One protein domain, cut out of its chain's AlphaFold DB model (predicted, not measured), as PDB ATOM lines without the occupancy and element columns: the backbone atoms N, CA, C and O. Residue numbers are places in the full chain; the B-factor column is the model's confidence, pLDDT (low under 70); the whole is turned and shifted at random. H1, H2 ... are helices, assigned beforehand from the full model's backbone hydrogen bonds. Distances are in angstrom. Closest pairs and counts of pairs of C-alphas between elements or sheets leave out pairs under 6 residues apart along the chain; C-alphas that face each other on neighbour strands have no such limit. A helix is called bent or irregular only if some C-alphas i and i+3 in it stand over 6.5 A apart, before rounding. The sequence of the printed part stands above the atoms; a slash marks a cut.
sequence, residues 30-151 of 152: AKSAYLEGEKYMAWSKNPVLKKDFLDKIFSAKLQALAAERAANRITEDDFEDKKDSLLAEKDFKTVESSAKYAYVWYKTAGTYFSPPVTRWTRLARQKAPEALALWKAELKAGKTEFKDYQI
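What this domain is: This is residues 30 to 151 of the 152 residues of an uncharacterized protein of Elusimicrobia bacterium RIFOXYA2_FULL_53_38 (UniProt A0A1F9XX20). A long helical hairpin, H2 and H3, sticks out as an arm from a head made of the three helices H1, H4 and H5. In the head, H1 and H4 are side by side and the bent helix H5 packs on them, its arm H5a on both and its arm H5b on H4. The printed part has 122 residues with five named helices, H1 to H5 in chain order, and no named strand: all helix. It is loose, with a radius of gyration of the C-alphas of 18.4 A, and spans 53 by 37 by 24 A.

Where its parts are: H2, residues 47 to 70, is the longest helix, 34.4 A, from C-alpha 47 at (23.563, -48.439, -43.747). H3, residues 76 to 95, measures 28.9 A. H1, residues 30 to 45, measures 22.4 A and begins at (17.347, -51.532, -19.851). H4, residues 98 to 112, measures 20.1 A. H5, residues 119 to 141, was assigned as one helix by its hydrogen bonds but is bent, with C-alphas 126 and 129 6.8 A apart. Its arms are H5a, residues 119 to 126, 10.8 A, and H5b, residues 129 to 141, 18.4 A, ending at (31.137, -34.488, -42.187).

How they stand to each other: H2 and H3 form a hairpin, opposite ways at a shallow tilt of 10 degrees; their closest C-alphas, of Leu 54 and Lys 90, are 6.4 A apart. H1 and H2 only just touch, only at the corner, with 3 pairs of C-alphas within 8 A, the closest Trp 43 and Lys 50 at 5.3 A. H3 and H4 are apart. H1, H4 and H5b form an up-and-down bundle, each running against the one before. H1 touches H4, closest C-alphas Gly 37 and Ala 102 at 4.2 A. H4 touches H5b with residues 99 to 103 alone, closest C-alphas Ala 99 and Trp 135 at 4.9 A. H1 touches H5a with residues 30 to 34 alone, closest C-alphas Lys 31 and Trp 120 at 5.4 A. H4 touches H5a with residues 106 to 111 alone, closest C-alphas Gly 110 and Thr 121 at 4.2 A. In H1, H2, H3, H4, H5a and H5b every O i to N i+4 pair is within hydrogen-bond range.

The domain as a whole: The C-alphas farthest apart, of Glu 76 and Val 117, are 53.6 A apart. The printed part has no cut, and no link is long. Residues 145 to 151 have pLDDT under 70.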
ATOM      1  N   ALA A  30      15.913 -51.639 -19.576       97.81
ATOM      2  CA  ALA A  30      17.347 -51.532 -19.851       97.81
ATOM      3  C   ALA A  30      17.800 -52.503 -20.948       97.81
ATOM      4  O   ALA A  30      18.555 -52.113 -21.837       97.81
ATOM      5  N   LYS A  31      17.322 -53.755 -20.919       98.00
ATOM      6  CA  LYS A  31      17.598 -54.742 -21.971       98.00
ATOM      7  C   LYS A  31      17.056 -54.282 -23.323       98.00
ATOM      8  O   LYS A  31      17.790 -54.317 -24.304       98.00
ATOM      9  N   SER A  32      15.793 -53.866 -23.367       98.31
ATOM     10  CA  SER A  32      15.130 -53.423 -24.596       98.31
ATOM     11  C   SER A  32      15.850 -52.223 -25.212       98.31
ATOM     12  O   SER A  32      16.262 -52.279 -26.367       98.31
ATOM     13  N   ALA A  33      16.121 -51.189 -24.409       98.25
ATOM     14  CA  ALA A  33      16.855 -50.009 -24.853       98.25
ATOM     15  C   ALA A  33      18.284 -50.338 -25.307       98.25
ATOM     16  O   ALA A  33      18.734 -49.811 -26.318       98.25
ATOM     17  N   TYR A  34      18.990 -51.241 -24.618       98.50
ATOM     18  CA  TYR A  34      20.307 -51.691 -25.070       98.50
ATOM     19  C   TYR A  34      20.239 -52.354 -26.452       98.50
ATOM     20  O   TYR A  34      21.016 -51.999 -27.332       98.50
ATOM     21  N   LEU A  35      19.307 -53.290 -26.658       98.56
ATOM     22  CA  LEU A  35      19.160 -53.999 -27.934       98.56
ATOM     23  C   LEU A  35      18.746 -53.064 -29.074       98.56
ATOM     24  O   LEU A  35      19.216 -53.217 -30.200       98.56
ATOM     25  N   GLU A  36      17.908 -52.075 -28.780       98.44
ATOM     26  CA  GLU A  36      17.558 -51.031 -29.737       98.44
ATOM     27  C   GLU A  36      18.797 -50.196 -30.105       98.44
ATOM     28  O   GLU A  36      19.046 -49.951 -31.286       98.44
ATOM     29  N   GLY A  37      19.643 -49.863 -29.124       98.38
ATOM     30  CA  GLY A  37      20.951 -49.244 -29.354       98.38
ATOM     31  C   GLY A  37      21.859 -50.083 -30.256       98.38
ATOM     32  O   GLY A  37      22.408 -49.553 -31.220       98.38
ATOM     33  N   GLU A  38      21.953 -51.397 -30.018       98.56
ATOM     34  CA  GLU A  38      22.733 -52.321 -30.861       98.56
ATOM     35  C   GLU A  38      22.218 -52.360 -32.305       98.56
ATOM     36  O   GLU A  38      23.017 -52.383 -33.241       98.56
ATOM     37  N   LYS A  39      20.894 -52.321 -32.506       98.44
ATOM     38  CA  LYS A  39      20.289 -52.263 -33.843       98.44
ATOM     39  C   LYS A  39      20.733 -51.009 -34.595       98.44
ATOM     40  O   LYS A  39      21.214 -51.107 -35.723       98.44
ATOM     41  N   TYR A  40      20.613 -49.837 -33.973       98.31
ATOM     42  CA  TYR A  40      21.039 -48.580 -34.593       98.31
ATOM     43  C   TYR A  40      22.556 -48.502 -34.780       98.31
ATOM     44  O   TYR A  40      23.022 -47.987 -35.794       98.31
ATOM     45  N   MET A  41      23.336 -49.058 -33.855       98.31
ATOM     46  CA  MET A  41      24.784 -49.170 -34.001       98.31
ATOM     47  C   MET A  41      25.149 -50.040 -35.213       98.31
ATOM     48  O   MET A  41      26.002 -49.659 -36.013       98.31
ATOM     49  N   ALA A  42      24.470 -51.174 -35.404       98.25
ATOM     50  CA  ALA A  42      24.649 -52.014 -36.586       98.25
ATOM     51  C   ALA A  42      24.281 -51.265 -37.877       98.25
ATOM     52  O   ALA A  42      25.011 -51.352 -38.860       98.25
ATOM     53  N   TRP A  43      23.202 -50.481 -37.866       97.88
ATOM     54  CA  TRP A  43      22.802 -49.637 -38.997       97.88
ATOM     55  C   TRP A  43      23.773 -48.493 -39.288       97.88
ATOM     56  O   TRP A  43      23.956 -48.142 -40.446       97.88
ATOM     57  N   SER A  44      24.393 -47.904 -38.264       96.56
ATOM     58  CA  SER A  44      25.432 -46.884 -38.450       96.56
ATOM     59  C   SER A  44      26.664 -47.485 -39.131       96.56
ATOM     60  O   SER A  44      27.202 -46.900 -40.065       96.56
ATOM     61  N   LYS A  45      27.058 -48.699 -38.729       96.06
ATOM     62  CA  LYS A  45      28.188 -49.425 -39.329       96.06
ATOM     63  C   LYS A  45      27.882 -49.969 -40.723       96.06
ATOM     64  O   LYS A  45      28.783 -50.065 -41.549       96.06
ATOM     65  N   ASN A  46      26.633 -50.350 -40.976       96.31
ATOM     66  CA  ASN A  46      26.180 -50.868 -42.259       96.31
ATOM     67  C   ASN A  46      24.809 -50.268 -42.635       96.31
ATOM     68  O   ASN A  46      23.767 -50.852 -42.309       96.31
ATOM     69  N   PRO A  47      24.794 -49.127 -43.353       94.50
ATOM     70  CA  PRO A  47      23.563 -48.439 -43.747       94.50
ATOM     71  C   PRO A  47      22.619 -49.269 -44.626       94.50
ATOM     72  O   PRO A  47      21.411 -49.023 -44.627       94.50
ATOM     73  N   VAL A  48      23.133 -50.284 -45.331       96.19
ATOM     74  CA  VAL A  48      22.315 -51.182 -46.164       96.19
ATOM     75  C   VAL A  48      21.296 -51.931 -45.304       96.19
ATOM     76  O   VAL A  48      20.132 -52.024 -45.678       96.19
ATOM     77  N   LEU A  49      21.676 -52.349 -44.090       97.25
ATOM     78  CA  LEU A  49      20.766 -53.035 -43.164       97.25
ATOM     79  C   LEU A  49      19.557 -52.175 -42.777       97.25
ATOM     80  O   LEU A  49      18.455 -52.693 -42.596       97.25
ATOM     81  N   LYS A  50      19.763 -50.861 -42.633       97.12
ATOM     82  CA  LYS A  50      18.688 -49.912 -42.337       97.12
ATOM     83  C   LYS A  50      17.751 -49.776 -43.525       97.12
ATOM     84  O   LYS A  50      16.538 -49.824 -43.347       97.12
ATOM     85  N   LYS A  51      18.321 -49.623 -44.722       96.25
ATOM     86  CA  LYS A  51      17.563 -49.525 -45.968       96.25
ATOM     87  C   LYS A  51      16.685 -50.759 -46.167       96.25
ATOM     88  O   LYS A  51      15.473 -50.613 -46.268       96.25
ATOM     89  N   ASP A  52      17.266 -51.954 -46.092       97.50
ATOM     90  CA  ASP A  52      16.535 -53.215 -46.260       97.50
ATOM     91  C   ASP A  52      15.409 -53.369 -45.231       97.50
ATOM     92  O   ASP A  52      14.322 -53.861 -45.541       97.50
ATOM     93  N   PHE A  53      15.654 -52.949 -43.988       97.62
ATOM     94  CA  PHE A  53      14.633 -52.947 -42.947       97.62
ATOM     95  C   PHE A  53      13.478 -51.993 -43.285       97.62
ATOM     96  O   PHE A  53      12.313 -52.387 -43.208       97.62
ATOM     97  N   LEU A  54      13.782 -50.753 -43.672       97.38
ATOM     98  CA  LEU A  54      12.775 -49.744 -44.002       97.38
ATOM     99  C   LEU A  54      11.990 -50.102 -45.268       97.38
ATOM    100  O   LEU A  54      10.772 -49.935 -45.280       97.38
ATOM    101  N   ASP A  55      12.641 -50.662 -46.286       97.88
ATOM    102  CA  ASP A  55      11.987 -51.111 -47.517       97.88
ATOM    103  C   ASP A  55      11.005 -52.265 -47.245       97.88
ATOM    104  O   ASP A  55       9.901 -52.281 -47.799       97.88
ATOM    105  N   LYS A  56      11.334 -53.186 -46.325       98.12
ATOM    106  CA  LYS A  56      10.399 -54.235 -45.873       98.12
ATOM    107  C   LYS A  56       9.182 -53.654 -45.154       98.12
ATOM    108  O   LYS A  56       8.057 -54.056 -45.447       98.12
ATOM    109  N   ILE A  57       9.388 -52.707 -44.235       97.56
ATOM    110  CA  ILE A  57       8.291 -52.045 -43.509       97.56
ATOM    111  C   ILE A  57       7.390 -51.271 -44.472       97.56
ATOM    112  O   ILE A  57       6.168 -51.384 -44.393       97.56
ATOM    113  N   PHE A  58       7.983 -50.516 -45.396       98.12
ATOM    114  CA  PHE A  58       7.253 -49.769 -46.411       98.12
ATOM    115  C   PHE A  58       6.422 -50.700 -47.297       98.12
ATOM    116  O   PHE A  58       5.225 -50.482 -47.448       98.12
ATOM    117  N   SER A  59       7.022 -51.783 -47.802       98.06
ATOM    118  CA  SER A  59       6.328 -52.753 -48.656       98.06
ATOM    119  C   SER A  59       5.131 -53.393 -47.948       98.06
ATOM    120  O   SER A  59       4.061 -53.502 -48.536       98.06
ATOM    121  N   ALA A  60       5.277 -53.760 -46.671       98.31
ATOM    122  CA  ALA A  60       4.179 -54.320 -45.883       98.31
ATOM    123  C   ALA A  60       3.039 -53.308 -45.662       98.31
ATOM    124  O   ALA A  60       1.869 -53.650 -45.828       98.31
ATOM    125  N   LYS A  61       3.367 -52.051 -45.330       98.12
ATOM    126  CA  LYS A  61       2.366 -50.984 -45.172       98.12
ATOM    127  C   LYS A  61       1.658 -50.668 -46.492       98.12
ATOM    128  O   LYS A  61       0.442 -50.510 -46.499       98.12
ATOM    129  N   LEU A  62       2.395 -50.628 -47.600       98.06
ATOM    130  CA  LEU A  62       1.839 -50.387 -48.929       98.06
ATOM    131  C   LEU A  62       0.899 -51.520 -49.363       98.06
ATOM    132  O   LEU A  62      -0.166 -51.251 -49.903       98.06
ATOM    133  N   GLN A  63       1.247 -52.779 -49.078       98.31
ATOM    134  CA  GLN A  63       0.364 -53.924 -49.328       98.31
ATOM    135  C   GLN A  63      -0.928 -53.849 -48.507       98.31
ATOM    136  O   GLN A  63      -2.006 -54.097 -49.044       98.31
ATOM    137  N   ALA A  64      -0.841 -53.478 -47.225       98.06
ATOM    138  CA  ALA A  64      -2.021 -53.280 -46.385       98.06
ATOM    139  C   ALA A  64      -2.920 -52.154 -46.927       98.06
ATOM    140  O   ALA A  64      -4.132 -52.329 -47.037       98.06
ATOM    141  N   LEU A  65      -2.319 -51.039 -47.348       97.81
ATOM    142  CA  LEU A  65      -3.026 -49.910 -47.950       97.81
ATOM    143  C   LEU A  65      -3.695 -50.294 -49.286       97.81
ATOM    144  O   LEU A  65      -4.850 -49.946 -49.530       97.81
ATOM    145  N   ALA A  66      -3.010 -51.074 -50.125       97.69
ATOM    146  CA  ALA A  66      -3.567 -51.588 -51.375       97.69
ATOM    147  C   ALA A  66      -4.756 -52.531 -51.132       97.69
ATOM    148  O   ALA A  66      -5.734 -52.500 -51.877       97.69
ATOM    149  N   ALA A  67      -4.718 -53.333 -50.062       98.06
ATOM    150  CA  ALA A  67      -5.843 -54.175 -49.669       98.06
ATOM    151  C   ALA A  67      -7.057 -53.348 -49.201       98.06
ATOM    152  O   ALA A  67      -8.191 -53.690 -49.538       98.06
ATOM    153  N   GLU A  68      -6.848 -52.240 -48.480       97.62
ATOM    154  CA  GLU A  68      -7.926 -51.300 -48.128       97.62
ATOM    155  C   GLU A  68      -8.571 -50.682 -49.372       97.62
ATOM    156  O   GLU A  68      -9.801 -50.616 -49.464       97.62
ATOM    157  N   ARG A  69      -7.749 -50.290 -50.353       96.94
ATOM    158  CA  ARG A  69      -8.209 -49.742 -51.632       96.94
ATOM    159  C   ARG A  69      -8.996 -50.761 -52.452       96.94
ATOM    160  O   ARG A  69     -10.067 -50.430 -52.957       96.94
ATOM    161  N   ALA A  70      -8.502 -51.997 -52.549       97.31
ATOM    162  CA  ALA A  70      -9.176 -53.095 -53.245       97.31
ATOM    163  C   ALA A  70     -10.512 -53.476 -52.584       97.31
ATOM    164  O   ALA A  70     -11.453 -53.884 -53.261       97.31
ATOM    165  N   ALA A  71     -10.616 -53.299 -51.265       97.88
ATOM    166  CA  ALA A  71     -11.853 -53.471 -50.512       97.88
ATOM    167  C   ALA A  71     -12.796 -52.250 -50.581       97.88
ATOM    168  O   ALA A  71     -13.789 -52.226 -49.852       97.88
ATOM    169  N   ASN A  72     -12.492 -51.239 -51.408       96.75
ATOM    170  CA  ASN A  72     -13.229 -49.974 -51.529       96.75
ATOM    171  C   ASN A  72     -13.449 -49.250 -50.183       96.75
ATOM    172  O   ASN A  72     -14.446 -48.554 -50.004       96.75
ATOM    173  N   ARG A  73     -12.536 -49.425 -49.215       97.31
ATOM    174  CA  ARG A  73     -12.602 -48.749 -47.903       97.31
ATOM    175  C   ARG A  73     -12.057 -47.324 -47.938       97.31
ATOM    176  O   ARG A  73     -12.312 -46.561 -47.013       97.31
ATOM    177  N   ILE A  74     -11.284 -47.005 -48.970       97.06
ATOM    178  CA  ILE A  74     -10.655 -45.706 -49.211       97.06
ATOM    179  C   ILE A  74     -10.798 -45.351 -50.690       97.06
ATOM    180  O   ILE A  74     -10.910 -46.252 -51.533       97.06
ATOM    181  N   THR A  75     -10.810 -44.056 -50.996       97.62
ATOM    182  CA  THR A  75     -10.839 -43.558 -52.377       97.62
ATOM    183  C   THR A  75      -9.468 -43.696 -53.053       97.62
ATOM    184  O   THR A  75      -8.491 -44.098 -52.420       97.62
ATOM    185  N   GLU A  76      -9.399 -43.412 -54.358       95.94
ATOM    186  CA  GLU A  76      -8.116 -43.342 -55.075       95.94
ATOM    187  C   GLU A  76      -7.245 -42.198 -54.547       95.94
ATOM    188  O   GLU A  76      -6.072 -42.411 -54.253       95.94
ATOM    189  N   ASP A  77      -7.847 -41.026 -54.339       97.44
ATOM    190  CA  ASP A  77      -7.153 -39.851 -53.812       97.44
ATOM    191  C   ASP A  77      -6.589 -40.140 -52.406       97.44
ATOM    192  O   ASP A  77      -5.401 -39.941 -52.158       97.44
ATOM    193  N   ASP A  78      -7.392 -40.748 -51.518       97.38
ATOM    194  CA  ASP A  78      -6.931 -41.166 -50.182       97.38
ATOM    195  C   ASP A  78      -5.778 -42.182 -50.238       97.38
ATOM    196  O   ASP A  78      -4.940 -42.241 -49.331       97.38
ATOM    197  N   PHE A  79      -5.777 -43.061 -51.245       98.06
ATOM    198  CA  PHE A  79      -4.738 -44.069 -51.418       98.06
ATOM    199  C   PHE A  79      -3.408 -43.416 -51.800       98.06
ATOM    200  O   PHE A  79      -2.390 -43.722 -51.171       98.06
ATOM    201  N   GLU A  80      -3.414 -42.511 -52.777       97.94
ATOM    202  CA  GLU A  80      -2.206 -41.811 -53.218       97.94
ATOM    203  C   GLU A  80      -1.652 -40.895 -52.113       97.94
ATOM    204  O   GLU A  80      -0.471 -41.008 -51.781       97.94
ATOM    205  N   ASP A  81      -2.498 -40.132 -51.413       98.19
ATOM    206  CA  ASP A  81      -2.073 -39.281 -50.287       98.19
ATOM    207  C   ASP A  81      -1.396 -40.086 -49.162       98.19
ATOM    208  O   ASP A  81      -0.357 -39.709 -48.598       98.19
ATOM    209  N   LYS A  82      -1.976 -41.241 -48.812       98.12
ATOM    210  CA  LYS A  82      -1.405 -42.126 -47.790       98.12
ATOM    211  C   LYS A  82      -0.115 -42.773 -48.269       98.12
ATOM    212  O   LYS A  82       0.820 -42.904 -47.479       98.12
ATOM    213  N   LYS A  83      -0.037 -43.186 -49.532       98.12
ATOM    214  CA  LYS A  83       1.174 -43.761 -50.128       98.12
ATOM    215  C   LYS A  83       2.321 -42.750 -50.133       98.12
ATOM    216  O   LYS A  83       3.426 -43.115 -49.728       98.12
ATOM    217  N   ASP A  84       2.052 -41.498 -50.480       98.12
ATOM    218  CA  ASP A  84       3.035 -40.414 -50.420       98.12
ATOM    219  C   ASP A  84       3.492 -40.155 -48.984       98.12
ATOM    220  O   ASP A  84       4.691 -40.056 -48.714       98.12
ATOM    221  N   SER A  85       2.562 -40.171 -48.026       97.88
ATOM    222  CA  SER A  85       2.891 -40.080 -46.600       97.88
ATOM    223  C   SER A  85       3.797 -41.230 -46.134       97.88
ATOM    224  O   SER A  85       4.744 -41.012 -45.373       97.88
ATOM    225  N   LEU A  86       3.553 -42.460 -46.603       97.94
ATOM    226  CA  LEU A  86       4.400 -43.621 -46.306       97.94
ATOM    227  C   LEU A  86       5.799 -43.490 -46.914       97.94
ATOM    228  O   LEU A  86       6.780 -43.888 -46.279       97.94
ATOM    229  N   LEU A  87       5.896 -42.952 -48.131       97.31
ATOM    230  CA  LEU A  87       7.173 -42.714 -48.796       97.31
ATOM    231  C   LEU A  87       7.969 -41.635 -48.055       97.31
ATOM    232  O   LEU A  87       9.122 -41.870 -47.699       97.31
ATOM    233  N   ALA A  88       7.325 -40.519 -47.710       97.69
ATOM    234  CA  ALA A  88       7.929 -39.450 -46.923       97.69
ATOM    235  C   ALA A  88       8.418 -39.947 -45.551       97.69
ATOM    236  O   ALA A  88       9.530 -39.619 -45.135       97.69
ATOM    237  N   GLU A  89       7.642 -40.793 -44.859       96.50
ATOM    238  CA  GLU A  89       8.064 -41.425 -43.600       96.50
ATOM    239  C   GLU A  89       9.326 -42.282 -43.801       96.50
ATOM    240  O   GLU A  89      10.251 -42.234 -42.979       96.50
ATOM    241  N   LYS A  90       9.376 -43.074 -44.879       97.25
ATOM    242  CA  LYS A  90      10.526 -43.925 -45.209       97.25
ATOM    243  C   LYS A  90      11.771 -43.090 -45.482       97.25
ATOM    244  O   LYS A  90      12.837 -43.393 -44.942       97.25
ATOM    245  N   ASP A  91      11.638 -42.048 -46.290       95.75
ATOM    246  CA  ASP A  91      12.748 -41.195 -46.703       95.75
ATOM    247  C   ASP A  91      13.291 -40.405 -45.513       95.75
ATOM    248  O   ASP A  91      14.497 -40.444 -45.252       95.75
ATOM    249  N   PHE A  92      12.403 -39.823 -44.700       94.50
ATOM    250  CA  PHE A  92      12.764 -39.187 -43.435       94.50
ATOM    251  C   PHE A  92      13.542 -40.147 -42.528       94.50
ATOM    252  O   PHE A  92      14.648 -39.850 -42.073       94.50
ATOM    253  N   LYS A  93      13.019 -41.359 -42.309       94.19
ATOM    254  CA  LYS A  93      13.706 -42.360 -41.483       94.19
ATOM    255  C   LYS A  93      15.029 -42.803 -42.080       94.19
ATOM    256  O   LYS A  93      15.914 -43.165 -41.312       94.19
ATOM    257  N   THR A  94      15.181 -42.796 -43.399       93.38
ATOM    258  CA  THR A  94      16.415 -43.202 -44.081       93.38
ATOM    259  C   THR A  94      17.537 -42.208 -43.814       93.38
ATOM    260  O   THR A  94      18.620 -42.641 -43.409       93.38
ATOM    261  N   VAL A  95      17.268 -40.905 -43.946       91.75
ATOM    262  CA  VAL A  95      18.276 -39.839 -43.782       91.75
ATOM    263  C   VAL A  95      18.693 -39.604 -42.331       91.75
ATOM    264  O   VAL A  95      19.795 -39.133 -42.070       91.75
ATOM    265  N   GLU A  96      17.837 -39.959 -41.377       92.44
ATOM    266  CA  GLU A  96      18.120 -39.777 -39.957       92.44
ATOM    267  C   GLU A  96      19.388 -40.519 -39.479       92.44
ATOM    268  O   GLU A  96      19.637 -41.675 -39.833       92.44
ATOM    269  N   SER A  97      20.168 -39.887 -38.599       94.69
ATOM    270  CA  SER A  97      21.421 -40.464 -38.087       94.69
ATOM    271  C   SER A  97      21.180 -41.703 -37.219       94.69
ATOM    272  O   SER A  97      20.599 -41.635 -36.132       94.69
ATOM    273  N   SER A  98      21.700 -42.845 -37.669       97.38
ATOM    274  CA  SER A  98      21.698 -44.083 -36.884       97.38
ATOM    275  C   SER A  98      22.630 -43.988 -35.672       97.38
ATOM    276  O   SER A  98      22.281 -44.482 -34.602       97.38
ATOM    277  N   ALA A  99      23.783 -43.318 -35.795       96.81
ATOM    278  CA  ALA A  99      24.718 -43.141 -34.682       96.81
ATOM    279  C   ALA A  99      24.099 -42.324 -33.534       96.81
ATOM    280  O   ALA A  99      24.220 -42.709 -32.367       96.81
ATOM    281  N   LYS A 100      23.351 -41.259 -33.867       95.94
ATOM    282  CA  LYS A 100      22.563 -40.467 -32.910       95.94
ATOM    283  C   LYS A 100      21.610 -41.353 -32.118       95.94
ATOM    284  O   LYS A 100      21.620 -41.331 -30.888       95.94
ATOM    285  N   TYR A 101      20.797 -42.155 -32.805       97.31
ATOM    286  CA  TYR A 101      19.835 -43.027 -32.132       97.31
ATOM    287  C   TYR A 101      20.511 -44.108 -31.292       97.31
ATOM    288  O   TYR A 101      20.061 -44.364 -30.176       97.31
ATOM    289  N   ALA A 102      21.613 -44.694 -31.769       98.19
ATOM    290  CA  ALA A 102      22.393 -45.644 -30.982       98.19
ATOM    291  C   ALA A 102      22.844 -45.015 -29.653       98.19
ATOM    292  O   ALA A 102      22.619 -45.589 -28.587       98.19
ATOM    293  N   TYR A 103      23.402 -43.800 -29.703       97.81
ATOM    294  CA  TYR A 103      23.817 -43.062 -28.511       97.81
ATOM    295  C   TYR A 103      22.647 -42.795 -27.557       97.81
ATOM    296  O   TYR A 103      22.747 -43.116 -26.373       97.81
ATOM    297  N   VAL A 104      21.523 -42.270 -28.059       97.31
ATOM    298  CA  VAL A 104      20.330 -41.982 -27.242       97.31
ATOM    299  C   VAL A 104      19.822 -43.240 -26.536       97.31
ATOM    300  O   VAL A 104      19.520 -43.202 -25.339       97.31
ATOM    301  N   TRP A 105      19.775 -44.376 -27.233       98.38
ATOM    302  CA  TRP A 105      19.317 -45.640 -26.658       98.38
ATOM    303  C   TRP A 105      20.289 -46.215 -25.629       98.38
ATOM    304  O   TRP A 105      19.858 -46.643 -24.554       98.38
ATOM    305  N   TYR A 106      21.601 -46.148 -25.877       98.25
ATOM    306  CA  TYR A 106      22.588 -46.536 -24.870       98.25
ATOM    307  C   TYR A 106      22.571 -45.607 -23.652       98.25
ATOM    308  O   TYR A 106      22.611 -46.093 -22.521       98.25
ATOM    309  N   LYS A 107      22.453 -44.285 -23.838       96.81
ATOM    310  CA  LYS A 107      22.309 -43.320 -22.735       96.81
ATOM    311  C   LYS A 107      21.064 -43.626 -21.910       96.81
ATOM    312  O   LYS A 107      21.148 -43.673 -20.686       96.81
ATOM    313  N   THR A 108      19.947 -43.924 -22.570       96.81
ATOM    314  CA  THR A 108      18.691 -44.322 -21.921       96.81
ATOM    315  C   THR A 108      18.873 -45.585 -21.079       96.81
ATOM    316  O   THR A 108      18.569 -45.580 -19.887       96.81
ATOM    317  N   ALA A 109      19.455 -46.645 -21.649       97.06
ATOM    318  CA  ALA A 109      19.724 -47.883 -20.921       97.06
ATOM    319  C   ALA A 109      20.719 -47.694 -19.760       97.06
ATOM    320  O   ALA A 109      20.528 -48.256 -18.687       97.06
ATOM    321  N   GLY A 110      21.786 -46.918 -19.960       95.75
ATOM    322  CA  GLY A 110      22.854 -46.725 -18.977       95.75
ATOM    323  C   GLY A 110      22.537 -45.714 -17.873       95.75
ATOM    324  O   GLY A 110      23.110 -45.820 -16.784       95.75
ATOM    325  N   THR A 111      21.647 -44.755 -18.137       94.12
ATOM    326  CA  THR A 111      21.379 -43.604 -17.257       94.12
ATOM    327  C   THR A 111      19.956 -43.617 -16.724       94.12
ATOM    328  O   THR A 111      19.773 -43.553 -15.520       94.12
ATOM    329  N   TYR A 112      18.944 -43.737 -17.588       93.25
ATOM    330  CA  TYR A 112      17.543 -43.574 -17.177       93.25
ATOM    331  C   TYR A 112      16.929 -44.840 -16.578       93.25
ATOM    332  O   TYR A 112      16.024 -44.751 -15.757       93.25
ATOM    333  N   PHE A 113      17.447 -46.017 -16.932       94.12
ATOM    334  CA  PHE A 113      17.049 -47.288 -16.314       94.12
ATOM    335  C   PHE A 113      18.045 -47.772 -15.250       94.12
ATOM    336  O   PHE A 113      18.123 -48.966 -14.959       94.12
ATOM    337  N   SER A 114      18.821 -46.845 -14.679       90.00
ATOM    338  CA  SER A 114      19.758 -47.104 -13.589       90.00
ATOM    339  C   SER A 114      19.599 -46.053 -12.476       90.00
ATOM    340  O   SER A 114      19.565 -44.868 -12.793       90.00
ATOM    341  N   PRO A 115      19.564 -46.442 -11.185       85.06
ATOM    342  CA  PRO A 115      19.597 -47.814 -10.667       85.06
ATOM    343  C   PRO A 115      18.332 -48.626 -11.027       85.06
ATOM    344  O   PRO A 115      17.274 -48.035 -11.225       85.06
ATOM    345  N   PRO A 116      18.431 -49.971 -11.109       88.50
ATOM    346  CA  PRO A 116      19.577 -50.793 -10.711       88.50
ATOM    347  C   PRO A 116      20.684 -50.949 -11.763       88.50
ATOM    348  O   PRO A 116      20.480 -50.772 -12.962       88.50
ATOM    349  N   VAL A 117      21.891 -51.314 -11.317       93.56
ATOM    350  CA  VAL A 117      23.020 -51.601 -12.219       93.56
ATOM    351  C   VAL A 117      22.953 -53.058 -12.674       93.56
ATOM    352  O   VAL A 117      23.459 -53.968 -12.022       93.56
ATOM    353  N   THR A 118      22.331 -53.278 -13.827       95.06
ATOM    354  CA  THR A 118      22.256 -54.593 -14.482       95.06
ATOM    355  C   THR A 118      23.365 -54.764 -15.523       95.06
ATOM    356  O   THR A 118      24.028 -53.796 -15.914       95.06
ATOM    357  N   ARG A 119      23.541 -55.990 -16.043       96.50
ATOM    358  CA  ARG A 119      24.443 -56.266 -17.180       96.50
ATOM    359  C   ARG A 119      24.198 -55.303 -18.349       96.50
ATOM    360  O   ARG A 119      25.160 -54.788 -18.907       96.50
ATOM    361  N   TRP A 120      22.936 -55.039 -18.684       97.75
ATOM    362  CA  TRP A 120      22.551 -54.196 -19.820       97.75
ATOM    363  C   TRP A 120      22.923 -52.731 -19.604       97.75
ATOM    364  O   TRP A 120      23.518 -52.125 -20.487       97.75
ATOM    365  N   THR A 121      22.681 -52.191 -18.404       97.19
ATOM    366  CA  THR A 121      23.098 -50.816 -18.069       97.19
ATOM    367  C   THR A 121      24.619 -50.643 -18.158       97.19
ATOM    368  O   THR A 121      25.102 -49.622 -18.643       97.19
ATOM    369  N   ARG A 122      25.395 -51.664 -17.757       97.62
ATOM    370  CA  ARG A 122      26.863 -51.647 -17.823       97.62
ATOM    371  C   ARG A 122      27.368 -51.695 -19.262       97.62
ATOM    372  O   ARG A 122      28.223 -50.893 -19.620       97.62
ATOM    373  N   LEU A 123      26.821 -52.597 -20.078       97.94
ATOM    374  CA  LEU A 123      27.159 -52.686 -21.500       97.94
ATOM    375  C   LEU A 123      26.795 -51.392 -22.237       97.94
ATOM    376  O   LEU A 123      27.600 -50.875 -23.003       97.94
ATOM    377  N   ALA A 124      25.629 -50.817 -21.946       97.50
ATOM    378  CA  ALA A 124      25.203 -49.556 -22.537       97.50
ATOM    379  C   ALA A 124      26.171 -48.405 -22.213       97.50
ATOM    380  O   ALA A 124      26.577 -47.678 -23.115       97.50
ATOM    381  N   ARG A 125      26.623 -48.283 -20.957       97.12
ATOM    382  CA  ARG A 125      27.641 -47.287 -20.564       97.12
ATOM    383  C   ARG A 125      28.971 -47.475 -21.293       97.12
ATOM    384  O   ARG A 125      29.618 -46.491 -21.619       97.12
ATOM    385  N   GLN A 126      29.365 -48.718 -21.559       97.56
ATOM    386  CA  GLN A 126      30.583 -49.020 -22.318       97.56
ATOM    387  C   GLN A 126      30.445 -48.667 -23.806       97.56
ATOM    388  O   GLN A 126      31.419 -48.252 -24.425       97.56
ATOM    389  N   LYS A 127      29.244 -48.814 -24.382       97.81
ATOM    390  CA  LYS A 127      28.968 -48.577 -25.807       97.81
ATOM    391  C   LYS A 127      28.602 -47.137 -26.155       97.81
ATOM    392  O   LYS A 127      28.865 -46.703 -27.275       97.81
ATOM    393  N   ALA A 128      28.035 -46.379 -25.218       97.19
ATOM    394  CA  ALA A 128      27.613 -45.002 -25.466       97.19
ATOM    395  C   ALA A 128      28.738 -44.092 -26.016       97.19
ATOM    396  O   ALA A 128      28.465 -43.372 -26.976       97.19
ATOM    397  N   PRO A 129      29.995 -44.138 -25.518       97.06
ATOM    398  CA  PRO A 129      31.074 -43.304 -26.058       97.06
ATOM    399  C   PRO A 129      31.416 -43.607 -27.523       97.06
ATOM    400  O   PRO A 129      31.679 -42.687 -28.293       97.06
ATOM    401  N   GLU A 130      31.368 -44.882 -27.926       97.12
ATOM    402  CA  GLU A 130      31.586 -45.307 -29.318       97.12
ATOM    403  C   GLU A 130      30.517 -44.692 -30.236       97.12
ATOM    404  O   GLU A 130      30.839 -44.082 -31.254       97.12
ATOM    405  N   ALA A 131      29.244 -44.785 -29.838       97.19
ATOM    406  CA  ALA A 131      28.126 -44.212 -30.589       97.19
ATOM    407  C   ALA A 131      28.212 -42.682 -30.690       97.19
ATOM    408  O   ALA A 131      27.973 -42.109 -31.752       97.19
ATOM    409  N   LEU A 132      28.594 -42.028 -29.590       96.12
ATOM    410  CA  LEU A 132      28.783 -40.584 -29.532       96.12
ATOM    411  C   LEU A 132      29.883 -40.118 -30.490       96.12
ATOM    412  O   LEU A 132      29.704 -39.130 -31.197       96.12
ATOM    413  N   ALA A 133      31.010 -40.831 -30.539       95.44
ATOM    414  CA  ALA A 133      32.111 -40.503 -31.436       95.44
ATOM    415  C   ALA A 133      31.695 -40.602 -32.913       95.44
ATOM    416  O   ALA A 133      31.996 -39.695 -33.690       95.44
ATOM    417  N   LEU A 134      30.956 -41.655 -33.284       95.44
ATOM    418  CA  LEU A 134      30.403 -41.812 -34.633       95.44
ATOM    419  C   LEU A 134      29.436 -40.676 -34.978       95.44
ATOM    420  O   LEU A 134      29.557 -40.070 -36.039       95.44
ATOM    421  N   TRP A 135      28.534 -40.325 -34.062       94.75
ATOM    422  CA  TRP A 135      27.592 -39.233 -34.290       94.75
ATOM    423  C   TRP A 135      28.306 -37.881 -34.449       94.75
ATOM    424  O   TRP A 135      28.025 -37.138 -35.389       94.75
ATOM    425  N   LYS A 136      29.300 -37.580 -33.603       93.12
ATOM    426  CA  LYS A 136      30.130 -36.374 -33.749       93.12
ATOM    427  C   LYS A 136      30.874 -36.354 -35.092       93.12
ATOM    428  O   LYS A 136      31.025 -35.284 -35.679       93.12
ATOM    429  N   ALA A 137      31.334 -37.504 -35.591       92.62
ATOM    430  CA  ALA A 137      31.975 -37.601 -36.902       92.62
ATOM    431  C   ALA A 137      30.994 -37.315 -38.054       92.62
ATOM    432  O   ALA A 137      31.340 -36.562 -38.964       92.62
ATOM    433  N   GLU A 138      29.766 -37.837 -37.985       91.56
ATOM    434  CA  GLU A 138      28.703 -37.549 -38.960       91.56
ATOM    435  C   GLU A 138      28.363 -36.051 -39.006       91.56
ATOM    436  O   GLU A 138      28.289 -35.469 -40.086       91.56
ATOM    437  N   LEU A 139      28.227 -35.397 -37.846       89.94
ATOM    438  CA  LEU A 139      27.945 -33.957 -37.775       89.94
ATOM    439  C   LEU A 139      29.069 -33.112 -38.395       89.94
ATOM    440  O   LEU A 139      28.795 -32.175 -39.145       89.94
ATOM    441  N   LYS A 140      30.332 -33.477 -38.133       88.94
ATOM    442  CA  LYS A 140      31.497 -32.820 -38.749       88.94
ATOM    443  C   LYS A 140      31.510 -33.001 -40.266       88.94
ATOM    444  O   LYS A 140      31.759 -32.038 -40.987       88.94
ATOM    445  N   ALA A 141      31.218 -34.206 -40.753       87.50
ATOM    446  CA  ALA A 141      31.137 -34.488 -42.187       87.50
ATOM    447  C   ALA A 141      29.988 -33.720 -42.865       87.50
ATOM    448  O   ALA A 141      30.145 -33.239 -43.984       87.50
ATOM    449  N   GLY A 142      28.864 -33.547 -42.164       81.56
ATOM    450  CA  GLY A 142      27.706 -32.776 -42.619       81.56
ATOM    451  C   GLY A 142      27.874 -31.252 -42.578       81.56
ATOM    452  O   GLY A 142      26.946 -30.549 -42.963       81.56
ATOM    453  N   LYS A 143      29.031 -30.730 -42.131       74.12
ATOM    454  CA  LYS A 143      29.279 -29.292 -41.882       74.12
ATOM    455  C   LYS A 143      28.274 -28.651 -40.914       74.12
ATOM    456  O   LYS A 143      28.047 -27.445 -40.965       74.12
ATOM    457  N   THR A 144      27.687 -29.439 -40.021       70.38
ATOM    458  CA  THR A 144      26.797 -28.922 -38.983       70.38
ATOM    459  C   THR A 144      27.648 -28.493 -37.799       70.38
ATOM    460  O   THR A 144      28.279 -29.330 -37.151       70.38
ATOM    461  N   GLU A 145      27.683 -27.193 -37.502       65.69
ATOM    462  CA  GLU A 145      28.273 -26.721 -36.250       65.69
ATOM    463  C   GLU A 145      27.456 -27.254 -35.070       65.69
ATOM    464  O   GLU A 145      26.232 -27.132 -35.032       65.69
ATOM    465  N   PHE A 146      28.135 -27.849 -34.093       64.12
ATOM    466  CA  PHE A 146      27.515 -28.277 -32.848       64.12
ATOM    467  C   PHE A 146      28.384 -27.864 -31.670       64.12
ATOM    468  O   PHE A 146      29.614 -27.880 -31.747       64.12
ATOM    469  N   LYS A 147      27.736 -27.509 -30.563       65.75
ATOM    470  CA  LYS A 147      28.418 -27.280 -29.289       65.75
ATOM    471  C   LYS A 147      28.302 -28.541 -28.444       65.75
ATOM    472  O   LYS A 147      27.237 -29.148 -28.403       65.75
ATOM    473  N   ASP A 148      29.377 -28.932 -27.759       62.03
ATOM    474  CA  ASP A 148      29.426 -30.208 -27.026       62.03
ATOM    475  C   ASP A 148      28.284 -30.364 -26.001       62.03
ATOM    476  O   ASP A 148      27.711 -31.445 -25.890       62.03
ATOM    477  N   TYR A 149      27.842 -29.270 -25.364       62.41
ATOM    478  CA  TYR A 149      26.712 -29.283 -24.422       62.41
ATOM    479  C   TYR A 149      25.349 -29.614 -25.055       62.41
ATOM    480  O   TYR A 149      24.389 -29.865 -24.338       62.41
ATOM    481  N   GLN A 150      25.223 -29.565 -26.384       61.94
ATOM    482  CA  GLN A 150      23.984 -29.916 -27.092       61.94
ATOM    483  C   GLN A 150      23.875 -31.423 -27.361       61.94
ATOM    484  O   GLN A 150      22.833 -31.891 -27.817       61.94
ATOM    485  N   ILE A 151      24.955 -32.166 -27.118       64.50
ATOM    486  CA  ILE A 151      25.078 -33.597 -27.410       64.50
ATOM    487  C   ILE A 151      25.169 -34.417 -26.107       64.50
ATOM    488  O   ILE A 151      24.882 -35.615 -26.118       64.50
TER     489      ILE A 151